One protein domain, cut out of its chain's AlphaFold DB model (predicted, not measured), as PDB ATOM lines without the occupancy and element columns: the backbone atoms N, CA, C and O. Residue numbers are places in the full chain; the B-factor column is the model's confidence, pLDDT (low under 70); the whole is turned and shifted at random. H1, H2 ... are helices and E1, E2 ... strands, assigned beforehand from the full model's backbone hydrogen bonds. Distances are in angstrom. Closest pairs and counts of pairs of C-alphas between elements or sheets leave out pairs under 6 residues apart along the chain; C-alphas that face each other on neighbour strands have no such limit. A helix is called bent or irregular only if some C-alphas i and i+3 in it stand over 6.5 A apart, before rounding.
ATOM      1  N   ASN A   2       0.703  23.133  22.370       34.53
ATOM      2  CA  ASN A   2      -0.152  22.603  21.306       34.53
ATOM      3  C   ASN A   2      -1.512  23.293  21.418       34.53
ATOM      4  O   ASN A   2      -2.322  22.918  22.264       34.53
ATOM      5  N   ASN A   3      -1.738  24.317  20.598       42.16
ATOM      6  CA  ASN A   3      -3.070  24.847  20.340       42.16
ATOM      7  C   ASN A   3      -3.821  23.793  19.512       42.16
ATOM      8  O   ASN A   3      -3.997  23.932  18.310       42.16
ATOM      9  N   ASN A   4      -4.248  22.709  20.163       48.75
ATOM     10  CA  ASN A   4      -5.257  21.794  19.627       48.75
ATOM     11  C   ASN A   4      -6.638  22.462  19.726       48.75
ATOM     12  O   ASN A   4      -7.582  21.888  20.263       48.75
ATOM     13  N   SER A   5      -6.755  23.713  19.278       54.69
ATOM     14  CA  SER A   5      -8.063  24.289  19.009       54.69
ATOM     15  C   SER A   5      -8.580  23.570  17.775       54.69
ATOM     16  O   SER A   5      -8.093  23.819  16.671       54.69
ATOM     17  N   ASP A   6      -9.512  22.644  17.969       78.12
ATOM     18  CA  ASP A   6     -10.242  22.042  16.866       78.12
ATOM     19  C   ASP A   6     -11.035  23.164  16.171       78.12
ATOM     20  O   ASP A   6     -12.070  23.634  16.651       78.12
ATOM     21  N   PHE A   7     -10.476  23.677  15.069       76.94
ATOM     22  CA  PHE A   7     -11.067  24.767  14.296       76.94
ATOM     23  C   PHE A   7     -12.462  24.391  13.798       76.94
ATOM     24  O   PHE A   7     -13.327  25.257  13.687       76.94
ATOM     25  N   LEU A   8     -12.705  23.105  13.538       78.19
ATOM     26  CA  LEU A   8     -14.013  22.636  13.131       78.19
ATOM     27  C   LEU A   8     -15.017  22.751  14.280       78.19
ATOM     28  O   LEU A   8     -16.120  23.263  14.077       78.19
ATOM     29  N   GLU A   9     -14.643  22.308  15.480       82.19
ATOM     30  CA  GLU A   9     -15.472  22.478  16.677       82.19
ATOM     31  C   GLU A   9     -15.800  23.958  16.906       82.19
ATOM     32  O   GLU A   9     -16.963  24.313  17.122       82.19
ATOM     33  N   PHE A  10     -14.794  24.829  16.799       83.69
ATOM     34  CA  PHE A  10     -14.983  26.275  16.861       83.69
ATOM     35  C   PHE A  10     -15.974  26.752  15.787       83.69
ATOM     36  O   PHE A  10     -16.980  27.388  16.107       83.69
ATOM     37  N   ALA A  11     -15.745  26.407  14.519       83.62
ATOM     38  CA  ALA A  11     -16.568  26.873  13.413       83.62
ATOM     39  C   ALA A  11     -18.039  26.441  13.571       83.62
ATOM     40  O   ALA A  11     -18.956  27.257  13.450       83.62
ATOM     41  N   ILE A  12     -18.277  25.176  13.925       84.44
ATOM     42  CA  ILE A  12     -19.626  24.650  14.149       84.44
ATOM     43  C   ILE A  12     -20.297  25.363  15.328       84.44
ATOM     44  O   ILE A  12     -21.456  25.772  15.212       84.44
ATOM     45  N   ASN A  13     -19.601  25.542  16.451       83.81
ATOM     46  CA  ASN A  13     -20.196  26.139  17.644       83.81
ATOM     47  C   ASN A  13     -20.539  27.620  17.471       83.81
ATOM     48  O   ASN A  13     -21.586  28.052  17.952       83.81
ATOM     49  N   PHE A  14     -19.688  28.387  16.787       82.75
ATOM     50  CA  PHE A  14     -19.835  29.840  16.717       82.75
ATOM     51  C   PHE A  14     -20.622  30.349  15.504       82.75
ATOM     52  O   PHE A  14     -21.174  31.446  15.592       82.75
ATOM     53  N   TYR A  15     -20.717  29.583  14.410       85.69
ATOM     54  CA  TYR A  15     -21.354  30.049  13.166       85.69
ATOM     55  C   TYR A  15     -22.634  29.305  12.773       85.69
ATOM     56  O   TYR A  15     -23.230  29.618  11.745       85.69
ATOM     57  N   THR A  16     -23.097  28.336  13.565       85.69
ATOM     58  CA  THR A  16     -24.305  27.560  13.233       85.69
ATOM     59  C   THR A  16     -25.245  27.424  14.431       85.69
ATOM     60  O   THR A  16     -24.816  27.536  15.580       85.69
ATOM     61  N   TRP A  17     -26.525  27.131  14.192       80.88
ATOM     62  CA  TRP A  17     -27.524  26.927  15.249       80.88
ATOM     63  C   TRP A  17     -27.706  25.452  15.596       80.88
ATOM     64  O   TRP A  17     -27.445  24.563  14.782       80.88
ATOM     65  N   SER A  18     -28.207  25.180  16.803       82.19
ATOM     66  CA  SER A  18     -28.632  23.829  17.171       82.19
ATOM     67  C   SER A  18     -29.666  23.302  16.170       82.19
ATOM     68  O   SER A  18     -30.474  24.052  15.621       82.19
ATOM     69  N   ASN A  19     -29.616  21.997  15.898       85.00
ATOM     70  CA  ASN A  19     -30.462  21.320  14.910       85.00
ATOM     71  C   ASN A  19     -30.275  21.766  13.446       85.00
ATOM     72  O   ASN A  19     -31.010  21.283  12.583       85.00
ATOM     73  N   ASN A  20     -29.306  22.632  13.124       85.31
ATOM     74  CA  ASN A  20     -28.934  22.867  11.729       85.31
ATOM     75  C   ASN A  20     -28.362  21.595  11.087       85.31
ATOM     76  O   ASN A  20     -27.783  20.728  11.754       85.31
ATOM     77  N   LEU A  21     -28.540  21.512   9.769       88.12
ATOM     78  CA  LEU A  21     -27.759  20.630   8.918       88.12
ATOM     79  C   LEU A  21     -26.472  21.371   8.553       88.12
ATOM     80  O   LEU A  21     -26.529  22.473   8.011       88.12
ATOM     81  N   VAL A  22     -25.332  20.773   8.871       88.94
ATOM     82  CA  VAL A  22     -24.009  21.286   8.527       88.94
ATOM     83  C   VAL A  22     -23.415  20.353   7.487       88.94
ATOM     84  O   VAL A  22     -23.278  19.160   7.739       88.94
ATOM     85  N   THR A  23     -23.051  20.889   6.329       87.81
ATOM     86  CA  THR A  23     -22.300  20.133   5.326       87.81
ATOM     87  C   THR A  23     -20.827  20.460   5.471       87.81
ATOM     88  O   THR A  23     -20.432  21.615   5.340       87.81
ATOM     89  N   MET A  24     -20.024  19.440   5.735       85.69
ATOM     90  CA  MET A  24     -18.578  19.537   5.744       85.69
ATOM     91  C   MET A  24     -18.024  19.075   4.406       85.69
ATOM     92  O   MET A  24     -18.377  18.000   3.926       85.69
ATOM     93  N   ILE A  25     -17.140  19.890   3.841       86.31
ATOM     94  CA  ILE A  25     -16.420  19.578   2.615       86.31
ATOM     95  C   ILE A  25     -14.944  19.435   2.979       86.31
ATOM     96  O   ILE A  25     -14.298  20.424   3.324       86.31
ATOM     97  N   SER A  26     -14.419  18.212   2.966       83.62
ATOM     98  CA  SER A  26     -13.028  17.939   3.345       83.62
ATOM     99  C   SER A  26     -12.505  16.656   2.697       83.62
ATOM    100  O   SER A  26     -13.276  15.820   2.238       83.62
ATOM    101  N   ASN A  27     -11.180  16.495   2.658       82.94
ATOM    102  CA  ASN A  27     -10.534  15.235   2.260       82.94
ATOM    103  C   ASN A  27     -10.463  14.214   3.415       82.94
ATOM    104  O   ASN A  27      -9.944  13.118   3.233       82.94
ATOM    105  N   GLU A  28     -10.897  14.592   4.619       77.62
ATOM    106  CA  GLU A  28     -10.814  13.759   5.818       77.62
ATOM    107  C   GLU A  28     -12.121  12.985   6.016       77.62
ATOM    108  O   GLU A  28     -13.202  13.564   5.983       77.62
ATOM    109  N   GLU A  29     -12.030  11.675   6.240       64.56
ATOM    110  CA  GLU A  29     -13.194  10.773   6.209       64.56
ATOM    111  C   GLU A  29     -13.791  10.465   7.600       64.56
ATOM    112  O   GLU A  29     -14.811   9.787   7.703       64.56
ATOM    113  N   ASN A  30     -13.198  10.973   8.687       66.56
ATOM    114  CA  ASN A  30     -13.485  10.515  10.056       66.56
ATOM    115  C   ASN A  30     -14.121  11.582  10.957       66.56
ATOM    116  O   ASN A  30     -13.625  11.859  12.049       66.56
ATOM    117  N   TYR A  31     -15.252  12.151  10.540       71.31
ATOM    118  CA  TYR A  31     -16.025  13.058  11.392       71.31
ATOM    119  C   TYR A  31     -17.298  12.401  11.914       71.31
ATOM    120  O   TYR A  31     -17.976  11.648  11.215       71.31
ATOM    121  N   SER A  32     -17.654  12.716  13.161       76.44
ATOM    122  CA  SER A  32     -18.940  12.307  13.724       76.44
ATOM    123  C   SER A  32     -20.095  12.866  12.885       76.44
ATOM    124  O   SER A  32     -20.138  14.054  12.570       76.44
ATOM    125  N   SER A  33     -21.092  12.026  12.600       77.56
ATOM    126  CA  SER A  33     -22.333  12.421  11.910       77.56
ATOM    127  C   SER A  33     -23.227  13.354  12.743       77.56
ATOM    128  O   SER A  33     -24.231  13.883  12.251       77.56
ATOM    129  N   LYS A  34     -22.869  13.577  14.015       80.06
ATOM    130  CA  LYS A  34     -23.481  14.570  14.898       80.06
ATOM    131  C   LYS A  34     -22.431  15.309  15.725       80.06
ATOM    132  O   LYS A  34     -21.634  14.680  16.416       80.06
ATOM    133  N   PHE A  35     -22.530  16.634  15.742       80.94
ATOM    134  CA  PHE A  35     -21.738  17.521  16.598       80.94
ATOM    135  C   PHE A  35     -22.670  18.511  17.297       80.94
ATOM    136  O   PHE A  35     -23.453  19.178  16.628       80.94
ATOM    137  N   PHE A  36     -22.627  18.603  18.631       82.62
ATOM    138  CA  PHE A  36     -23.411  19.576  19.416       82.62
ATOM    139  C   PHE A  36     -24.893  19.685  18.984       82.62
ATOM    140  O   PHE A  36     -25.388  20.773  18.688       82.62
ATOM    141  N   ASN A  37     -25.599  18.551  18.883       84.94
ATOM    142  CA  ASN A  37     -26.990  18.457  18.395       84.94
ATOM    143  C   ASN A  37     -27.249  18.939  16.951       84.94
ATOM    144  O   ASN A  37     -28.396  19.164  16.564       84.94
ATOM    145  N   ARG A  38     -26.220  19.063  16.116       87.81
ATOM    146  CA  ARG A  38     -26.348  19.337  14.678       87.81
ATOM    147  C   ARG A  38     -26.154  18.054  13.892       87.81
ATOM    148  O   ARG A  38     -25.377  17.189  14.299       87.81
ATOM    149  N   LYS A  39     -26.871  17.920  12.777       88.25
ATOM    150  CA  LYS A  39     -26.625  16.835  11.819       88.25
ATOM    151  C   LYS A  39     -25.484  17.276  10.918       88.25
ATOM    152  O   LYS A  39     -25.570  18.360  10.352       88.25
ATOM    153  N   VAL A  40     -24.452  16.449  10.794       86.69
ATOM    154  CA  VAL A  40     -23.309  16.742   9.930       86.69
ATOM    155  C   VAL A  40     -23.325  15.773   8.755       86.69
ATOM    156  O   VAL A  40     -23.273  14.559   8.949       86.69
ATOM    157  N   SER A  41     -23.450  16.310   7.544       87.94
ATOM    158  CA  SER A  41     -23.223  15.582   6.296       87.94
ATOM    159  C   SER A  41     -21.814  15.851   5.794       87.94
ATOM    160  O   SER A  41     -21.289  16.948   5.973       87.94
ATOM    161  N   HIS A  42     -21.213  14.859   5.151       86.44
ATOM    162  CA  HIS A  42     -19.862  14.953   4.610       86.44
ATOM    163  C   HIS A  42     -19.886  14.842   3.088       86.44
ATOM    164  O   HIS A  42     -20.661  14.062   2.529       86.44
ATOM    165  N   ILE A  43     -19.057  15.652   2.437       86.50
ATOM    166  CA  ILE A  43     -18.774  15.599   1.008       86.50
ATOM    167  C   ILE A  43     -17.251  15.627   0.851       86.50
ATOM    168  O   ILE A  43     -16.594  16.550   1.327       86.50
ATOM    169  N   ASP A  44     -16.689  14.637   0.157       85.56
ATOM    170  CA  ASP A  44     -15.273  14.670  -0.222       85.56
ATOM    171  C   ASP A  44     -15.012  15.905  -1.098       85.56
ATOM    172  O   ASP A  44     -15.747  16.154  -2.059       85.56
ATOM    173  N   LEU A  45     -13.964  16.672  -0.791       85.00
ATOM    174  CA  LEU A  45     -13.585  17.858  -1.559       85.00
ATOM    175  C   LEU A  45     -13.408  17.560  -3.061       85.00
ATOM    176  O   LEU A  45     -13.773  18.392  -3.884       85.00
ATOM    177  N   LYS A  46     -12.922  16.370  -3.436       85.25
ATOM    178  CA  LYS A  46     -12.798  15.925  -4.839       85.25
ATOM    179  C   LYS A  46     -14.149  15.770  -5.532       85.25
ATOM    180  O   LYS A  46     -14.237  15.906  -6.750       85.25
ATOM    181  N   ASN A  47     -15.185  15.455  -4.758       82.19
ATOM    182  CA  ASN A  47     -16.554  15.281  -5.232       82.19
ATOM    183  C   ASN A  47     -17.364  16.580  -5.139       82.19
ATOM    184  O   ASN A  47     -18.432  16.680  -5.750       82.19
ATOM    185  N   TYR A  48     -16.880  17.576  -4.391       79.50
ATOM    186  CA  TYR A  48     -17.505  18.885  -4.348       79.50
ATOM    187  C   TYR A  48     -17.228  19.615  -5.659       79.50
ATOM    188  O   TYR A  48     -16.084  19.878  -6.029       79.50
ATOM    189  N   LYS A  49     -18.299  19.940  -6.387       72.19
ATOM    190  CA  LYS A  49     -18.181  20.765  -7.585       72.19
ATOM    191  C   LYS A  49     -17.637  22.117  -7.146       72.19
ATOM    192  O   LYS A  49     -18.348  22.880  -6.502       72.19
ATOM    193  N   SER A  50     -16.409  22.440  -7.540       65.62
ATOM    194  CA  SER A  50     -15.803  23.762  -7.358       65.62
ATOM    195  C   SER A  50     -16.446  24.806  -8.286       65.62
ATOM    196  O   SER A  50     -15.751  25.549  -8.979       65.62
ATOM    197  N   SER A  51     -17.775  24.807  -8.388       67.44
ATOM    198  CA  SER A  51     -18.502  25.773  -9.190       67.44
ATOM    199  C   SER A  51     -18.676  27.038  -8.366       67.44
ATOM    200  O   SER A  51     -19.448  27.067  -7.408       67.44
TER     201      SER A  51
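Overview. This is residues 2 to 51 of the 200 residues of a protein of Jeotgalicoccus meleagridis (UniProt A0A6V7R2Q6). Two parallel strands, E1 and E2, lie side by side as a narrow ribbon, with one short helix, H1, standing off on the E1 side and a free tail, residues 2 to 7, sticking out at the beginning of the printed part. A long loop, residues 27 to 37, folds back from the end of E1 to the beginning of E2. The printed part has 50 residues, with one named helix and two named strands in the order H1, E1, E2; the sheet's order is E1, E2, parallel. The class is mixed, helices and strands, with under half of the residues in named elements. The whole is only just compact, close to loose, with a radius of gyration of the C-alphas of 11.7 A and spans of 31 by 27 by 20 A.

Arrangement. Residues 2 to 7, of which Phe 7 belongs to H1, stand free. H1, residues 7 to 15, has every O i to N i+4 pair within hydrogen-bond range, and it is not bent. A tight link of 5 residues joins it to E1, residues 21 to 26. H1 and E1 have 1 pair of C-alphas within 8 A, those of Ile 12 and Val 22, 7.9 A apart, and their centres are 11.7 A apart. E1 and E2, residues 38 to 44, are parallel neighbours, with 29 degrees between their directions. Their C-alphas 23 and 41 face each other at 4.7 A. N 22 and O 39 are within hydrogen-bond range at 2.8 A, and so are N 41 and O 22 at 2.9 A. H1 and E2 are apart. In the link from E1 to E2, residues 34 to 35 pair antiparallel with residues 38 to 39 of E2.

Along the chain. H1 begins at C-alpha 7, (-11.067, 24.767, 14.296), and measures 11.6 A from first to last C-alpha. E1 begins at C-alpha 21, (-27.759, 20.630, 8.918), and measures 16.0 A to C-alpha 26. E2, the longest strand with 7 residues, measures 19.1 A and ends at C-alpha 44, (-15.273, 14.670, -0.222).

Size, cuts and confidence. The two C-alphas farthest apart are those of Asn 2 and Ser 51, at 35.7 A, the first and last printed residues. The printed part has no cut. The link from E1 to E2, with 11 residues between them, is long. The mean pLDDT of the printed part is 78.6. The model's confidence is under 70 at residues 2 to 5, 29 to 30 and 50 to 51.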